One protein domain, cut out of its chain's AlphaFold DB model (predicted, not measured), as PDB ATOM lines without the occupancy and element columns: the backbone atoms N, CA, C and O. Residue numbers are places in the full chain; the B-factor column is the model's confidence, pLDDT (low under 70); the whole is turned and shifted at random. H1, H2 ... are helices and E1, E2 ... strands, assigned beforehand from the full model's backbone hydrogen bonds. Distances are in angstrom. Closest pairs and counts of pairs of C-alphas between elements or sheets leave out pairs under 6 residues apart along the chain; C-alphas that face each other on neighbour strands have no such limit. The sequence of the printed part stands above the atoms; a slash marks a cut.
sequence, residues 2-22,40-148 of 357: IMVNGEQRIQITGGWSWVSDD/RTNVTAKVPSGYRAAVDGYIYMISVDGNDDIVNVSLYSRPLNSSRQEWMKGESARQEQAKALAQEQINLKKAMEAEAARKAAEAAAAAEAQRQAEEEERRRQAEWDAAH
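This is residues 2 to 22 and 40 to 148 of the 357 residues of an uncharacterized protein of Pantoea cypripedii (UniProt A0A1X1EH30). One very long, straight helix, H2, covers one face of a small, strongly twisted four-stranded sheet, E3 to E6, with its residues 91 to 106, and then sticks out far beyond the sheet as a bare arm with its residues 111 to 147. A small hairpin, E1 and E2, lies off to one side of this body, and the short helix H1 sits in the turn that leads from the sheet into H2. The printed part has 130 residues with six named strands followed by two named helices; the sheet's order is E3, E4, E5, E6, with neighbours antiparallel, and the class is mixed, helices and strands. The whole is extended, with a radius of gyration of the C-alphas of 25.5 A and spans of 95 by 33 by 21 A, the arm making the length.

E1 is residues 7 to 12, 15.6 A from first to last C-alpha, beginning at C-alpha 7 at (73.039, 74.882, 68.096). E2 is residues 15 to 19, 12.8 A. After the cut come E3, residues 43 to 47, 13.2 A; E4, residues 50 to 55, 16.2 A; E5, residues 58 to 64, 19.1 A; and E6, residues 70 to 77, 19.1 A. H1 is residues 84 to 88, 6.4 A. H2 is residues 91 to 147, 84.2 A, from C-alpha 91 at (91.294, 73.419, 93.347) to C-alpha 147 at (79.825, 43.009, 15.664).

E3, E4, E5 and E6 form a meander, each strand the antiparallel neighbour of the one before, with E3 and E6 as edge strands. In the hairpin E3 and E4, N 45 and O 52 are 2.9 A apart, within hydrogen-bond range; in E4 and E5, also a hairpin, N 53 and O 60 are 2.9 A apart, and in the hairpin E5 and E6, N 61 and O 74 are 2.8 A apart. H2 is on one face of this sheet, making two layers; its closest C-alphas to E4 are those of Ala 53 and Ala 98, 5.3 A apart. H1 is not on the sheet, and H1 and H2 meet only through their link. In H1 and H2 every O i to N i+4 pair is within hydrogen-bond range. In the hairpin E1 and E2, N 15 and O 12 are 3.0 A apart; E2 and E3 are apart, and so are E1 and H2.

The C-alphas of Gln 85 and His 148, the two farthest apart, are 95.0 A apart. Without the residues that stand free, 111 to 148, the body spans 43 by 35 by 20 A. Residues 23 to 39 are not printed, and C-alphas 22 and 40 are 15.5 A apart across this cut. Of the links that are printed whole, none is long. The mean pLDDT of the printed part is 73.5, and it is under 70 at residues 2 to 22, 40 to 44, 57 and 78 to 88.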
ATOM      1  N   ILE A   2      74.070  65.991  69.374       29.20
ATOM      2  CA  ILE A   2      73.400  66.143  68.068       29.20
ATOM      3  C   ILE A   2      73.497  67.620  67.693       29.20
ATOM      4  O   ILE A   2      73.044  68.466  68.462       29.20
ATOM      5  N   MET A   3      74.104  67.907  66.544       32.75
ATOM      6  CA  MET A   3      74.177  69.244  65.954       32.75
ATOM      7  C   MET A   3      72.941  69.450  65.077       32.75
ATOM      8  O   MET A   3      72.727  68.687  64.135       32.75
ATOM      9  N   VAL A   4      72.134  70.470  65.368       33.75
ATOM     10  CA  VAL A   4      71.053  70.923  64.478       33.75
ATOM     11  C   VAL A   4      71.199  72.432  64.328       33.75
ATOM     12  O   VAL A   4      71.231  73.140  65.324       33.75
ATOM     13  N   ASN A   5      71.332  72.921  63.092       33.34
ATOM     14  CA  ASN A   5      71.392  74.354  62.762       33.34
ATOM     15  C   ASN A   5      72.459  75.180  63.513       33.34
ATOM     16  O   ASN A   5      72.264  76.368  63.740       33.34
ATOM     17  N   GLY A   6      73.591  74.576  63.888       33.09
ATOM     18  CA  GLY A   6      74.661  75.276  64.611       33.09
ATOM     19  C   GLY A   6      74.432  75.424  66.120       33.09
ATOM     20  O   GLY A   6      75.282  75.987  66.799       33.09
ATOM     21  N   GLU A   7      73.338  74.881  66.661       33.88
ATOM     22  CA  GLU A   7      73.039  74.882  68.096       33.88
ATOM     23  C   GLU A   7      73.401  73.528  68.732       33.88
ATOM     24  O   GLU A   7      73.090  72.457  68.191       33.88
ATOM     25  N   GLN A   8      74.071  73.560  69.892       42.03
ATOM     26  CA  GLN A   8      74.486  72.358  70.618       42.03
ATOM     27  C   GLN A   8      73.431  71.935  71.649       42.03
ATOM     28  O   GLN A   8      72.980  72.721  72.483       42.03
ATOM     29  N   ARG A   9      73.060  70.648  71.633       35.97
ATOM     30  CA  ARG A   9      72.218  70.030  72.669       35.97
ATOM     31  C   ARG A   9      73.073  69.390  73.759       35.97
ATOM     32  O   ARG A   9      73.780  68.418  73.484       35.97
ATOM     33  N   ILE A  10      72.926  69.867  74.995       39.34
ATOM     34  CA  ILE A  10      73.526  69.257  76.190       39.34
ATOM     35  C   ILE A  10      72.420  68.567  76.999       39.34
ATOM     36  O   ILE A  10      71.330  69.114  77.190       39.34
ATOM     37  N   GLN A  11      72.680  67.334  77.437       33.91
ATOM     38  CA  GLN A  11      71.763  66.568  78.278       33.91
ATOM     39  C   GLN A  11      71.875  67.050  79.727       33.91
ATOM     40  O   GLN A  11      72.967  67.057  80.286       33.91
ATOM     41  N   ILE A  12      70.752  67.420  80.338       37.78
ATOM     42  CA  ILE A  12      70.678  67.776  81.758       37.78
ATOM     43  C   ILE A  12      69.933  66.652  82.483       37.78
ATOM     44  O   ILE A  12      69.009  66.049  81.926       37.78
ATOM     45  N   THR A  13      70.314  66.354  83.725       30.36
ATOM     46  CA  THR A  13      69.582  65.439  84.609       30.36
ATOM     47  C   THR A  13      68.149  65.962  84.786       30.36
ATOM     48  O   THR A  13      67.914  66.889  85.553       30.36
ATOM     49  N   GLY A  14      67.201  65.417  84.014       32.47
ATOM     50  CA  GLY A  14      65.794  65.842  83.983       32.47
ATOM     51  C   GLY A  14      65.255  66.331  82.628       32.47
ATOM     52  O   GLY A  14      64.048  66.522  82.516       32.47
ATOM     53  N   GLY A  15      66.079  66.493  81.581       27.23
ATOM     54  CA  GLY A  15      65.586  66.841  80.237       27.23
ATOM     55  C   GLY A  15      66.623  67.457  79.287       27.23
ATOM     56  O   GLY A  15      67.699  67.885  79.697       27.23
ATOM     57  N   TRP A  16      66.292  67.496  77.991       33.19
ATOM     58  CA  TRP A  16      67.124  68.075  76.926       33.19
ATOM     59  C   TRP A  16      66.774  69.551  76.711       33.19
ATOM     60  O   TRP A  16      65.648  69.842  76.310       33.19
ATOM     61  N   SER A  17      67.729  70.462  76.916       37.19
ATOM     62  CA  SER A  17      67.532  71.898  76.669       37.19
ATOM     63  C   SER A  17      68.442  72.397  75.543       37.19
ATOM     64  O   SER A  17      69.584  71.952  75.420       37.19
ATOM     65  N   TRP A  18      67.916  73.284  74.697       36.66
ATOM     66  CA  TRP A  18      68.641  73.930  73.598       36.66
ATOM     67  C   TRP A  18      69.272  75.221  74.112       36.66
ATOM     68  O   TRP A  18      68.557  76.040  74.691       36.66
ATOM     69  N   VAL A  19      70.583  75.405  73.939       39.00
ATOM     70  CA  VAL A  19      71.266  76.663  74.277       39.00
ATOM     71  C   VAL A  19      72.175  77.045  73.111       39.00
ATOM     72  O   VAL A  19      73.009  76.242  72.694       39.00
ATOM     73  N   SER A  20      71.997  78.251  72.574       34.22
ATOM     74  CA  SER A  20      72.915  78.849  71.604       34.22
ATOM     75  C   SER A  20      74.198  79.310  72.309       34.22
ATOM     76  O   SER A  20      74.135  79.817  73.431       34.22
ATOM     77  N   ASP A  21      75.354  79.154  71.655       40.28
ATOM     78  CA  ASP A  21      76.681  79.493  72.215       40.28
ATOM     79  C   ASP A  21      76.747  80.958  72.708       40.28
ATOM     80  O   ASP A  21      77.309  81.237  73.765       40.28
ATOM     81  N   ASP A  22      76.057  81.873  72.015       36.41
ATOM     82  CA  ASP A  22      76.015  83.313  72.323       36.41
ATOM     83  C   ASP A  22      75.154  83.689  73.552       36.41
ATOM     84  O   ASP A  22      75.134  84.848  73.967       36.41
ATOM     85  N   ARG A  40      74.991  76.260  86.527       49.88
ATOM     86  CA  ARG A  40      75.518  75.250  85.586       49.88
ATOM     87  C   ARG A  40      76.918  74.803  85.974       49.88
ATOM     88  O   ARG A  40      77.909  75.415  85.598       49.88
ATOM     89  N   THR A  41      76.978  73.730  86.756       51.62
ATOM     90  CA  THR A  41      78.204  72.970  87.008       51.62
ATOM     91  C   THR A  41      78.366  71.908  85.917       51.62
ATOM     92  O   THR A  41      77.385  71.386  85.393       51.62
ATOM     93  N   ASN A  42      79.609  71.607  85.556       59.62
ATOM     94  CA  ASN A  42      80.026  70.612  84.565       59.62
ATOM     95  C   ASN A  42      79.611  70.907  83.113       59.62
ATOM     96  O   ASN A  42      79.148  70.022  82.397       59.62
ATOM     97  N   VAL A  43      79.792  72.152  82.663       63.41
ATOM     98  CA  VAL A  43      79.539  72.567  81.268       63.41
ATOM     99  C   VAL A  43      80.818  73.101  80.633       63.41
ATOM    100  O   VAL A  43      81.577  73.810  81.294       63.41
ATOM    101  N   THR A  44      81.039  72.797  79.352       68.94
ATOM    102  CA  THR A  44      82.127  73.355  78.539       68.94
ATOM    103  C   THR A  44      81.616  74.188  77.371       68.94
ATOM    104  O   THR A  44      80.598  73.857  76.772       68.94
ATOM    105  N   ALA A  45      82.335  75.260  77.033       70.12
ATOM    106  CA  ALA A  45      82.119  76.047  75.817       70.12
ATOM    107  C   ALA A  45      83.441  76.334  75.110       70.12
ATOM    108  O   ALA A  45      84.496  76.418  75.746       70.12
ATOM    109  N   LYS A  46      83.385  76.493  73.789       74.12
ATOM    110  CA  LYS A  46      84.556  76.801  72.969       74.12
ATOM    111  C   LYS A  46      84.884  78.292  73.049       74.12
ATOM    112  O   LYS A  46      83.999  79.137  73.020       74.12
ATOM    113  N   VAL A  47      86.170  78.617  73.108       75.81
ATOM    114  CA  VAL A  47      86.687  79.992  73.047       75.81
ATOM    115  C   VAL A  47      87.888  80.062  72.100       75.81
ATOM    116  O   VAL A  47      88.467  79.020  71.791       75.81
ATOM    117  N   PRO A  48      88.307  81.253  71.628       75.31
ATOM    118  CA  PRO A  48      89.367  81.366  70.620       75.31
ATOM    119  C   PRO A  48      90.677  80.642  70.967       75.31
ATOM    120  O   PRO A  48      91.334  80.121  70.075       75.31
ATOM    121  N   SER A  49      91.044  80.580  72.251       76.75
ATOM    122  CA  SER A  49      92.279  79.946  72.732       76.75
ATOM    123  C   SER A  49      92.096  78.528  73.296       76.75
ATOM    124  O   SER A  49      93.045  77.991  73.863       76.75
ATOM    125  N   GLY A  50      90.897  77.934  73.217       84.06
ATOM    126  CA  GLY A  50      90.607  76.611  73.782       84.06
ATOM    127  C   GLY A  50      89.164  76.459  74.273       84.06
ATOM    128  O   GLY A  50      88.222  76.618  73.497       84.06
ATOM    129  N   TYR A  51      88.976  76.149  75.557       81.75
ATOM    130  CA  TYR A  51      87.661  75.918  76.165       81.75
ATOM    131  C   TYR A  51      87.507  76.659  77.493       81.75
ATOM    132  O   TYR A  51      88.472  76.878  78.220       81.75
ATOM    133  N   ARG A  52      86.272  77.004  77.847       80.00
ATOM    134  CA  ARG A  52      85.887  77.359  79.215       80.00
ATOM    135  C   ARG A  52      85.117  76.200  79.821       80.00
ATOM    136  O   ARG A  52      84.260  75.643  79.146       80.00
ATOM    137  N   ALA A  53      85.404  75.858  81.070       78.75
ATOM    138  CA  ALA A  53      84.698  74.821  81.813       78.75
ATOM    139  C   ALA A  53      84.183  75.382  83.138       78.75
ATOM    140  O   ALA A  53      84.956  75.945  83.913       78.75
ATOM    141  N   ALA A  54      82.892  75.220  83.408       75.88
ATOM    142  CA  ALA A  54      82.298  75.531  84.701       75.88
ATOM    143  C   ALA A  54      82.270  74.260  85.558       75.88
ATOM    144  O   ALA A  54      81.685  73.266  85.141       75.88
ATOM    145  N   VAL A  55      82.880  74.274  86.742       77.06
ATOM    146  CA  VAL A  55      82.947  73.142  87.683       77.06
ATOM    147  C   VAL A  55      82.656  73.662  89.085       77.06
ATOM    148  O   VAL A  55      83.356  74.547  89.571       77.06
ATOM    149  N   ASP A  56      81.609  73.149  89.734       71.88
ATOM    150  CA  ASP A  56      81.196  73.557  91.088       71.88
ATOM    151  C   ASP A  56      81.077  75.085  91.299       71.88
ATOM    152  O   ASP A  56      81.384  75.611  92.367       71.88
ATOM    153  N   GLY A  57      80.657  75.822  90.263       66.75
ATOM    154  CA  GLY A  57      80.513  77.285  90.286       66.75
ATOM    155  C   GLY A  57      81.809  78.062  90.018       66.75
ATOM    156  O   GLY A  57      81.777  79.288  89.939       66.75
ATOM    157  N   TYR A  58      82.939  77.376  89.841       73.44
ATOM    158  CA  TYR A  58      84.203  77.954  89.389       73.44
ATOM    159  C   TYR A  58      84.323  77.831  87.874       73.44
ATOM    160  O   TYR A  58      83.978  76.800  87.301       73.44
ATOM    161  N   ILE A  59      84.845  78.864  87.219       78.62
ATOM    162  CA  ILE A  59      85.075  78.854  85.774       78.62
ATOM    163  C   ILE A  59      86.574  78.739  85.524       78.62
ATOM    164  O   ILE A  59      87.345  79.591  85.964       78.62
ATOM    165  N   TYR A  60      86.975  77.721  84.770       80.88
ATOM    166  CA  TYR A  60      88.345  77.500  84.320       80.88
ATOM    167  C   TYR A  60      88.473  77.805  82.833       80.88
ATOM    168  O   TYR A  60      87.642  77.395  82.025       80.88
ATOM    169  N   MET A  61      89.543  78.505  82.477       84.56
ATOM    170  CA  MET A  61      90.027  78.636  81.113       84.56
ATOM    171  C   MET A  61      91.011  77.502  80.835       84.56
ATOM    172  O   MET A  61      91.980  77.322  81.573       84.56
ATOM    173  N   ILE A  62      90.766  76.759  79.768       89.06
ATOM    174  CA  ILE A  62      91.578  75.635  79.321       89.06
ATOM    175  C   ILE A  62      92.154  76.029  77.972       89.06
ATOM    176  O   ILE A  62      91.426  76.116  76.985       89.06
ATOM    177  N   SER A  63      93.453  76.297  77.939       90.62
ATOM    178  CA  SER A  63      94.140  76.640  76.701       90.62
ATOM    179  C   SER A  63      94.544  75.372  75.970       90.62
ATOM    180  O   SER A  63      95.045  74.425  76.582       90.62
ATOM    181  N   VAL A  64      94.343  75.382  74.661       89.12
ATOM    182  CA  VAL A  64      94.617  74.253  73.775       89.12
ATOM    183  C   VAL A  64      95.525  74.731  72.643       89.12
ATOM    184  O   VAL A  64      95.382  75.864  72.182       89.12
ATOM    185  N   ASP A  65      96.489  73.912  72.233       87.75
ATOM    186  CA  ASP A  65      97.386  74.235  71.122       87.75
ATOM    187  C   ASP A  65      96.781  73.906  69.740       87.75
ATOM    188  O   ASP A  65      95.622  73.507  69.606       87.75
ATOM    189  N   GLY A  66      97.579  74.081  68.683       81.50
ATOM    190  CA  GLY A  66      97.161  73.796  67.309       81.50
ATOM    191  C   GLY A  66      96.888  72.316  66.997       81.50
ATOM    192  O   GLY A  66      96.317  72.038  65.946       81.50
ATOM    193  N   ASN A  67      97.260  71.383  67.879       85.50
ATOM    194  CA  ASN A  67      97.041  69.937  67.731       85.50
ATOM    195  C   ASN A  67      95.845  69.429  68.561       85.50
ATOM    196  O   ASN A  67      95.593  68.220  68.668       85.50
ATOM    197  N   ASP A  68      95.077  70.365  69.117       84.19
ATOM    198  CA  ASP A  68      94.045  70.125  70.112       84.19
ATOM    199  C   ASP A  68      94.592  69.497  71.423       84.19
ATOM    200  O   ASP A  68      93.873  68.746  72.086       84.19
ATOM    201  N   ASP A  69      95.839  69.787  71.824       89.06
ATOM    202  CA  ASP A  69      96.414  69.343  73.102       89.06
ATOM    203  C   ASP A  69      96.247  70.408  74.198       89.06
ATOM    204  O   ASP A  69      96.507  71.596  73.997       89.06
ATOM    205  N   ILE A  70      95.808  69.998  75.395       90.00
ATOM    206  CA  ILE A  70      95.606  70.912  76.530       90.00
ATOM    207  C   ILE A  70      96.964  71.350  77.095       90.00
ATOM    208  O   ILE A  70      97.667  70.552  77.718       90.00
ATOM    209  N   VAL A  71      97.290  72.635  76.946       91.94
ATOM    210  CA  VAL A  71      98.576  73.224  77.366       91.94
ATOM    211  C   VAL A  71      98.514  73.958  78.702       91.94
ATOM    212  O   VAL A  71      99.530  74.069  79.383       91.94
ATOM    213  N   ASN A  72      97.347  74.468  79.100       90.94
ATOM    214  CA  ASN A  72      97.196  75.185  80.364       90.94
ATOM    215  C   ASN A  72      95.766  75.093  80.902       90.94
ATOM    216  O   ASN A  72      94.811  75.080  80.129       90.94
ATOM    217  N   VAL A  73      95.623  75.093  82.227       90.94
ATOM    218  CA  VAL A  73      94.338  75.229  82.920       90.94
ATOM    219  C   VAL A  73      94.501  76.317  83.969       90.94
ATOM    220  O   VAL A  73      95.279  76.175  84.909       90.94
ATOM    221  N   SER A  74      93.778  77.420  83.811       86.94
ATOM    222  CA  SER A  74      93.837  78.557  84.727       86.94
ATOM    223  C   SER A  74      92.442  78.958  85.160       86.94
ATOM    224  O   SER A  74      91.514  78.981  84.356       86.94
ATOM    225  N   LEU A  75      92.294  79.326  86.423       82.31
ATOM    226  CA  LEU A  75      91.038  79.854  86.923       82.31
ATOM    227  C   LEU A  75      90.710  81.196  86.255       82.31
ATOM    228  O   LEU A  75      91.515  82.124  86.294       82.31
ATOM    229  N   TYR A  76      89.520  81.288  85.676       77.00
ATOM    230  CA  TYR A  76      88.993  82.493  85.042       77.00
ATOM    231  C   TYR A  76      88.086  83.278  85.994       77.00
ATOM    232  O   TYR A  76      88.238  84.487  86.117       77.00
ATOM    233  N   SER A  77      87.169  82.599  86.697       72.38
ATOM    234  CA  SER A  77      86.217  83.250  87.610       72.38
ATOM    235  C   SER A  77      85.823  82.353  88.792       72.38
ATOM    236  O   SER A  77      85.922  81.124  88.720       72.38
ATOM    237  N   ARG A  78      85.406  82.979  89.901       69.38
ATOM    238  CA  ARG A  78      85.032  82.344  91.179       69.38
ATOM    239  C   ARG A  78      83.630  82.779  91.613       69.38
ATOM    240  O   ARG A  78      83.240  83.903  91.303       69.38
ATOM    241  N   PRO A  79      82.933  81.981  92.441       65.94
ATOM    242  CA  PRO A  79      81.707  82.421  93.100       65.94
ATOM    243  C   PRO A  79      81.943  83.649  93.992       65.94
ATOM    244  O   PRO A  79      82.911  83.679  94.762       65.94
ATOM    245  N   LEU A  80      81.010  84.608  93.948       58.47
ATOM    246  CA  LEU A  80      81.075  85.900  94.657       58.47
ATOM    247  C   LEU A  80      81.250  85.781  96.185       58.47
ATOM    248  O   LEU A  80      81.821  86.675  96.800       58.47
ATOM    249  N   ASN A  81      80.815  84.670  96.790       58.41
ATOM    250  CA  ASN A  81      80.842  84.455  98.243       58.41
ATOM    251  C   ASN A  81      81.878  83.412  98.703       58.41
ATOM    252  O   ASN A  81      81.800  82.938  99.834       58.41
ATOM    253  N   SER A  82      82.825  83.009  97.849       58.09
ATOM    254  CA  SER A  82      83.824  81.991  98.216       58.09
ATOM    255  C   SER A  82      85.030  82.597  98.946       58.09
ATOM    256  O   SER A  82      85.673  83.525  98.447       58.09
ATOM    257  N   SER A  83      85.390  82.068 100.122       61.56
ATOM    258  CA  SER A  83      86.626  82.483 100.794       61.56
ATOM    259  C   SER A  83      87.859  81.926 100.064       61.56
ATOM    260  O   SER A  83      87.837  80.843  99.472       61.56
ATOM    261  N   ARG A  84      88.994  82.640 100.118       61.88
ATOM    262  CA  ARG A  84      90.247  82.191  99.472       61.88
ATOM    263  C   ARG A  84      90.705  80.814  99.976       61.88
ATOM    264  O   ARG A  84      91.287  80.056  99.206       61.88
ATOM    265  N   GLN A  85      90.453  80.498 101.248       66.56
ATOM    266  CA  GLN A  85      90.797  79.205 101.848       66.56
ATOM    267  C   GLN A  85      89.894  78.069 101.343       66.56
ATOM    268  O   GLN A  85      90.396  76.979 101.076       66.56
ATOM    269  N   GLU A  86      88.598  78.321 101.145       66.44
ATOM    270  CA  GLU A  86      87.665  77.350 100.555       66.44
ATOM    271  C   GLU A  86      87.974  77.078  99.083       66.44
ATOM    272  O   GLU A  86      87.939  75.929  98.656       66.44
ATOM    273  N   TRP A  87      88.356  78.105  98.319       66.38
ATOM    274  CA  TRP A  87      88.779  77.936  96.927       66.38
ATOM    275  C   TRP A  87      90.029  77.054  96.798       66.38
ATOM    276  O   TRP A  87      90.065  76.151  95.965       66.38
ATOM    277  N   MET A  88      91.049  77.277  97.630       68.50
ATOM    278  CA  MET A  88      92.261  76.448  97.610       68.50
ATOM    279  C   MET A  88      91.960  74.987  97.970       68.50
ATOM    280  O   MET A  88      92.648  74.071  97.514       68.50
ATOM    281  N   LYS A  89      90.909  74.749  98.763       73.94
ATOM    282  CA  LYS A  89      90.447  73.411  99.121       73.94
ATOM    283  C   LYS A  89      89.699  72.795  97.929       73.94
ATOM    284  O   LYS A  89      88.564  73.150  97.619       73.94
ATOM    285  N   GLY A  90      90.356  71.866  97.235       75.94
ATOM    286  CA  GLY A  90      89.780  71.147  96.088       75.94
ATOM    287  C   GLY A  90      90.046  71.772  94.713       75.94
ATOM    288  O   GLY A  90      89.481  71.302  93.731       75.94
ATOM    289  N   GLU A  91      90.916  72.784  94.621       81.12
ATOM    290  CA  GLU A  91      91.294  73.419  93.347       81.12
ATOM    291  C   GLU A  91      91.844  72.411  92.327       81.12
ATOM    292  O   GLU A  91      91.401  72.392  91.184       81.12
ATOM    293  N   SER A  92      92.756  71.526  92.743       85.31
ATOM    294  CA  SER A  92      93.336  70.509  91.856       85.31
ATOM    295  C   SER A  92      92.280  69.562  91.278       85.31
ATOM    296  O   SER A  92      92.316  69.263  90.089       85.31
ATOM    297  N   ALA A  93      91.305  69.143  92.092       86.00
ATOM    298  CA  ALA A  93      90.229  68.254  91.650       86.00
ATOM    299  C   ALA A  93      89.304  68.945  90.637       86.00
ATOM    300  O   ALA A  93      88.916  68.347  89.636       86.00
ATOM    301  N   ARG A  94      88.992  70.229  90.854       84.00
ATOM    302  CA  ARG A  94      88.179  71.014  89.915       84.00
ATOM    303  C   ARG A  94      88.908  71.297  88.600       84.00
ATOM    304  O   ARG A  94      88.296  71.191  87.542       84.00
ATOM    305  N   GLN A  95      90.211  71.589  88.642       88.25
ATOM    306  CA  GLN A  95      91.041  71.728  87.436       88.25
ATOM    307  C   GLN A  95      91.100  70.425  86.625       88.25
ATOM    308  O   GLN A  95      91.025  70.458  85.398       88.25
ATOM    309  N   GLU A  96      91.202  69.276  87.295       88.56
ATOM    310  CA  GLU A  96      91.201  67.963  86.645       88.56
ATOM    311  C   GLU A  96      89.850  67.654  85.983       88.56
ATOM    312  O   GLU A  96      89.811  67.234  84.826       88.56
ATOM    313  N   GLN A  97      88.738  67.948  86.662       84.19
ATOM    314  CA  GLN A  97      87.395  67.816  86.088       84.19
ATOM    315  C   GLN A  97      87.183  68.752  84.891       84.19
ATOM    316  O   GLN A  97      86.678  68.326  83.853       84.19
ATOM    317  N   ALA A  98      87.629  70.006  84.993       82.19
ATOM    318  CA  ALA A  98      87.592  70.964  83.895       82.19
ATOM    319  C   ALA A  98      88.366  70.435  82.675       82.19
ATOM    320  O   ALA A  98      87.846  70.428  81.556       82.19
ATOM    321  N   LYS A  99      89.580  69.915  82.901       87.94
ATOM    322  CA  LYS A  99      90.411  69.286  81.867       87.94
ATOM    323  C   LYS A  99      89.698  68.104  81.204       87.94
ATOM    324  O   LYS A  99      89.703  68.011  79.978       87.94
ATOM    325  N   ALA A 100      89.069  67.229  81.989       86.94
ATOM    326  CA  ALA A 100      88.343  66.070  81.476       86.94
ATOM    327  C   ALA A 100      87.174  66.474  80.560       86.94
ATOM    328  O   ALA A 100      87.035  65.923  79.468       86.94
ATOM    329  N   LEU A 101      86.395  67.487  80.953       81.69
ATOM    330  CA  LEU A 101      85.276  67.984  80.146       81.69
ATOM    331  C   LEU A 101      85.741  68.593  78.812       81.69
ATOM    332  O   LEU A 101      85.089  68.401  77.785       81.69
ATOM    333  N   ALA A 102      86.860  69.325  78.793       83.50
ATOM    334  CA  ALA A 102      87.413  69.850  77.541       83.50
ATOM    335  C   ALA A 102      87.996  68.740  76.657       83.50
ATOM    336  O   ALA A 102      87.824  68.767  75.438       83.50
ATOM    337  N   GLN A 103      88.634  67.734  77.260       86.25
ATOM    338  CA  GLN A 103      89.164  66.589  76.527       86.25
ATOM    339  C   GLN A 103      88.053  65.783  75.840       86.25
ATOM    340  O   GLN A 103      88.240  65.322  74.716       86.25
ATOM    341  N   GLU A 104      86.886  65.641  76.472       84.31
ATOM    342  CA  GLU A 104      85.723  64.995  75.854       84.31
ATOM    343  C   GLU A 104      85.274  65.739  74.586       84.31
ATOM    344  O   GLU A 104      85.073  65.113  73.544       84.31
ATOM    345  N   GLN A 105      85.213  67.074  74.628       81.12
ATOM    346  CA  GLN A 105      84.866  67.897  73.461       81.12
ATOM    347  C   GLN A 105      85.893  67.773  72.330       81.12
ATOM    348  O   GLN A 105      85.522  67.626  71.162       81.12
ATOM    349  N   ILE A 106      87.186  67.761  72.667       84.94
ATOM    350  CA  ILE A 106      88.269  67.526  71.701       84.94
ATOM    351  C   ILE A 106      88.119  66.149  71.041       84.94
ATOM    352  O   ILE A 106      88.203  66.030  69.818       84.94
ATOM    353  N   ASN A 107      87.859  65.108  71.833       85.81
ATOM    354  CA  ASN A 107      87.699  63.749  71.323       85.81
ATOM    355  C   ASN A 107      86.467  63.627  70.412       85.81
ATOM    356  O   ASN A 107      86.542  62.987  69.364       85.81
ATOM    357  N   LEU A 108      85.355  64.277  70.770       80.81
ATOM    358  CA  LEU A 108      84.145  64.328  69.948       80.81
ATOM    359  C   LEU A 108      84.395  65.027  68.607       80.81
ATOM    360  O   LEU A 108      83.992  64.505  67.569       80.81
ATOM    361  N   LYS A 109      85.108  66.159  68.606       83.00
ATOM    362  CA  LYS A 109      85.518  66.855  67.376       83.00
ATOM    363  C   LYS A 109      86.350  65.937  66.475       83.00
ATOM    364  O   LYS A 109      85.986  65.741  65.316       83.00
ATOM    365  N   LYS A 110      87.400  65.310  67.018       85.88
ATOM    366  CA  LYS A 110      88.263  64.373  66.273       85.88
ATOM    367  C   LYS A 110      87.466  63.186  65.709       85.88
ATOM    368  O   LYS A 110      87.695  62.776  64.572       85.88
ATOM    369  N   ALA A 111      86.493  62.660  66.457       84.00
ATOM    370  CA  ALA A 111      85.630  61.574  65.992       84.00
ATOM    371  C   ALA A 111      84.697  62.006  64.843       84.00
ATOM    372  O   ALA A 111      84.561  61.274  63.861       84.00
ATOM    373  N   MET A 112      84.097  63.198  64.928       79.31
ATOM    374  CA  MET A 112      83.245  63.739  63.861       79.31
ATOM    375  C   MET A 112      84.034  64.032  62.581       79.31
ATOM    376  O   MET A 112      83.563  63.721  61.489       79.31
ATOM    377  N   GLU A 113      85.240  64.591  62.696       83.00
ATOM    378  CA  GLU A 113      86.118  64.845  61.548       83.00
ATOM    379  C   GLU A 113      86.558  63.537  60.875       83.00
ATOM    380  O   GLU A 113      86.525  63.430  59.648       83.00
ATOM    381  N   ALA A 114      86.878  62.505  61.661       85.25
ATOM    382  CA  ALA A 114      87.186  61.180  61.133       85.25
ATOM    383  C   ALA A 114      85.978  60.537  60.424       85.25
ATOM    384  O   ALA A 114      86.139  59.937  59.360       85.25
ATOM    385  N   GLU A 115      84.761  60.672  60.961       82.50
ATOM    386  CA  GLU A 115      83.545  60.183  60.299       82.50
ATOM    387  C   GLU A 115      83.257  60.950  58.997       82.50
ATOM    388  O   GLU A 115      82.943  60.335  57.975       82.50
ATOM    389  N   ALA A 116      83.418  62.277  58.999       80.38
ATOM    390  CA  ALA A 116      83.258  63.108  57.807       80.38
ATOM    391  C   ALA A 116      84.277  62.740  56.716       80.38
ATOM    392  O   ALA A 116      83.901  62.587  55.552       80.38
ATOM    393  N   ALA A 117      85.540  62.509  57.088       82.44
ATOM    394  CA  ALA A 117      86.577  62.049  56.169       82.44
ATOM    395  C   ALA A 117      86.261  60.660  55.587       82.44
ATOM    396  O   ALA A 117      86.430  60.441  54.387       82.44
ATOM    397  N   ARG A 118      85.734  59.730  56.401       85.44
ATOM    398  CA  ARG A 118      85.288  58.411  55.919       85.44
ATOM    399  C   ARG A 118      84.126  58.523  54.933       85.44
ATOM    400  O   ARG A 118      84.189  57.897  53.880       85.44
ATOM    401  N   LYS A 119      83.113  59.349  55.222       82.38
ATOM    402  CA  LYS A 119      81.985  59.590  54.301       82.38
ATOM    403  C   LYS A 119      82.437  60.233  52.989       82.38
ATOM    404  O   LYS A 119      81.952  59.851  51.929       82.38
ATOM    405  N   ALA A 120      83.383  61.170  53.039       78.50
ATOM    406  CA  ALA A 120      83.951  61.778  51.836       78.50
ATOM    407  C   ALA A 120      84.732  60.757  50.986       78.50
ATOM    408  O   ALA A 120      84.583  60.733  49.765       78.50
ATOM    409  N   ALA A 121      85.515  59.880  51.623       81.19
ATOM    410  CA  ALA A 121      86.233  58.808  50.938       81.19
ATOM    411  C   ALA A 121      85.280  57.771  50.315       81.19
ATOM    412  O   ALA A 121      85.492  57.344  49.183       81.19
ATOM    413  N   GLU A 122      84.205  57.405  51.017       85.06
ATOM    414  CA  GLU A 122      83.172  56.499  50.503       85.06
ATOM    415  C   GLU A 122      82.424  57.105  49.306       85.06
ATOM    416  O   GLU A 122      82.232  56.431  48.297       85.06
ATOM    417  N   ALA A 123      82.077  58.395  49.360       81.75
ATOM    418  CA  ALA A 123      81.449  59.096  48.241       81.75
ATOM    419  C   ALA A 123      82.368  59.178  47.009       81.75
ATOM    420  O   ALA A 123      81.914  58.976  45.881       81.75
ATOM    421  N   ALA A 124      83.666  59.427  47.212       82.56
ATOM    422  CA  ALA A 124      84.649  59.427  46.129       82.56
ATOM    423  C   ALA A 124      84.811  58.029  45.508       82.56
ATOM    424  O   ALA A 124      84.797  57.898  44.282       82.56
ATOM    425  N   ALA A 125      84.887  56.983  46.338       84.12
ATOM    426  CA  ALA A 125      84.965  55.599  45.877       84.12
ATOM    427  C   ALA A 125      83.702  55.170  45.110       84.12
ATOM    428  O   ALA A 125      83.807  54.522  44.069       84.12
ATOM    429  N   ALA A 126      82.512  55.576  45.564       85.06
ATOM    430  CA  ALA A 126      81.255  55.307  44.867       85.06
ATOM    431  C   ALA A 126      81.189  56.006  43.496       85.06
ATOM    432  O   ALA A 126      80.801  55.386  42.505       85.06
ATOM    433  N   ALA A 127      81.622  57.268  43.411       85.44
ATOM    434  CA  ALA A 127      81.680  58.002  42.147       85.44
ATOM    435  C   ALA A 127      82.695  57.392  41.165       85.44
ATOM    436  O   ALA A 127      82.456  57.336  39.958       85.44
ATOM    437  N   GLU A 128      83.838  56.914  41.660       83.88
ATOM    438  CA  GLU A 128      84.822  56.227  40.827       83.88
ATOM    439  C   GLU A 128      84.325  54.862  40.341       83.88
ATOM    440  O   GLU A 128      84.440  54.573  39.150       83.88
ATOM    441  N   ALA A 129      83.688  54.073  41.209       85.81
ATOM    442  CA  ALA A 129      83.063  52.808  40.829       85.81
ATOM    443  C   ALA A 129      81.971  53.003  39.765       85.81
ATOM    444  O   ALA A 129      81.905  52.240  38.801       85.81
ATOM    445  N   GLN A 130      81.155  54.057  39.885       90.25
ATOM    446  CA  GLN A 130      80.148  54.387  38.877       90.25
ATOM    447  C   GLN A 130      80.788  54.737  37.526       90.25
ATOM    448  O   GLN A 130      80.363  54.214  36.498       90.25
ATOM    449  N   ARG A 131      81.850  55.553  37.513       90.69
ATOM    450  CA  ARG A 131      82.573  55.879  36.269       90.69
ATOM    451  C   ARG A 131      83.153  54.639  35.593       90.69
ATOM    452  O   ARG A 131      83.049  54.516  34.376       90.69
ATOM    453  N   GLN A 132      83.733  53.718  36.364       90.12
ATOM    454  CA  GLN A 132      84.266  52.467  35.818       90.12
ATOM    455  C   GLN A 132      83.156  51.583  35.231       90.12
ATOM    456  O   GLN A 132      83.330  51.032  34.145       90.12
ATOM    457  N   ALA A 133      81.999  51.494  35.896       90.75
ATOM    458  CA  ALA A 133      80.851  50.745  35.390       90.75
ATOM    459  C   ALA A 133      80.305  51.333  34.073       90.75
ATOM    460  O   ALA A 133      80.080  50.591  33.115       90.75
ATOM    461  N   GLU A 134      80.154  52.659  33.996       90.88
ATOM    462  CA  GLU A 134      79.712  53.361  32.782       90.88
ATOM    463  C   GLU A 134      80.713  53.195  31.627       90.88
ATOM    464  O   GLU A 134      80.326  52.989  30.472       90.88
ATOM    465  N   GLU A 135      82.015  53.248  31.919       92.94
ATOM    466  CA  GLU A 135      83.052  53.035  30.914       92.94
ATOM    467  C   GLU A 135      83.060  51.595  30.388       92.94
ATOM    468  O   GLU A 135      83.173  51.385  29.172       92.94
ATOM    469  N   GLU A 136      82.901  50.604  31.268       92.44
ATOM    470  CA  GLU A 136      82.838  49.204  30.865       92.44
ATOM    471  C   GLU A 136      81.589  48.918  30.019       92.44
ATOM    472  O   GLU A 136      81.685  48.262  28.980       92.44
ATOM    473  N   GLU A 137      80.429  49.462  30.398       91.31
ATOM    474  CA  GLU A 137      79.201  49.344  29.611       91.31
ATOM    475  C   GLU A 137      79.363  49.985  28.227       91.31
ATOM    476  O   GLU A 137      79.032  49.368  27.209       91.31
ATOM    477  N   ARG A 138      79.972  51.176  28.156       92.19
ATOM    478  CA  ARG A 138      80.299  51.831  26.884       92.19
ATOM    479  C   ARG A 138      81.232  50.970  26.029       92.19
ATOM    480  O   ARG A 138      81.035  50.893  24.815       92.19
ATOM    481  N   ARG A 139      82.227  50.308  26.632       92.38
ATOM    482  CA  ARG A 139      83.144  49.410  25.912       92.38
ATOM    483  C   ARG A 139      82.402  48.204  25.342       92.38
ATOM    484  O   ARG A 139      82.513  47.942  24.146       92.38
ATOM    485  N   ARG A 140      81.590  47.522  26.158       93.12
ATOM    486  CA  ARG A 140      80.773  46.381  25.705       93.12
ATOM    487  C   ARG A 140      79.807  46.789  24.594       93.12
ATOM    488  O   ARG A 140      79.631  46.049  23.630       93.12
ATOM    489  N   GLN A 141      79.213  47.978  24.693       89.06
ATOM    490  CA  GLN A 141      78.320  48.500  23.665       89.06
ATOM    491  C   GLN A 141      79.064  48.777  22.350       89.06
ATOM    492  O   GLN A 141      78.571  48.413  21.285       89.06
ATOM    493  N   ALA A 142      80.273  49.342  22.405       88.12
ATOM    494  CA  ALA A 142      81.099  49.561  21.218       88.12
ATOM    495  C   ALA A 142      81.533  48.241  20.551       88.12
ATOM    496  O   ALA A 142      81.472  48.120  19.326       88.12
ATOM    497  N   GLU A 143      81.922  47.238  21.345       91.25
ATOM    498  CA  GLU A 143      82.229  45.884  20.861       91.25
ATOM    499  C   GLU A 143      80.997  45.238  20.201       91.25
ATOM    500  O   GLU A 143      81.092  44.670  19.109       91.25
ATOM    501  N   TRP A 144      79.816  45.394  20.811       90.00
ATOM    502  CA  TRP A 144      78.554  44.921  20.243       90.00
ATOM    503  C   TRP A 144      78.222  45.603  18.916       90.00
ATOM    504  O   TRP A 144      77.868  44.922  17.951       90.00
ATOM    505  N   ASP A 145      78.346  46.928  18.845       89.69
ATOM    506  CA  ASP A 145      78.024  47.709  17.649       89.69
ATOM    507  C   ASP A 145      78.982  47.407  16.488       89.69
ATOM    508  O   ASP A 145      78.556  47.385  15.328       89.69
ATOM    509  N   ALA A 146      80.247  47.092  16.787       85.31
ATOM    510  CA  ALA A 146      81.210  46.607  15.801       85.31
ATOM    511  C   ALA A 146      80.818  45.229  15.237       85.31
ATOM    512  O   ALA A 146      80.936  44.999  14.031       85.31
ATOM    513  N   ALA A 147      80.304  44.328  16.082       88.50
ATOM    514  CA  ALA A 147      79.825  43.009  15.664       88.50
ATOM    515  C   ALA A 147      78.447  43.049  14.964       88.50
ATOM    516  O   ALA A 147      78.160  42.202  14.112       88.50
ATOM    517  N   HIS A 148      77.608  44.048  15.265       87.75
ATOM    518  CA  HIS A 148      76.227  44.174  14.773       87.75
ATOM    519  C   HIS A 148      75.993  45.478  13.988       87.75
ATOM    520  O   HIS A 148      75.123  46.281  14.342       87.75
TER     521      HIS A 148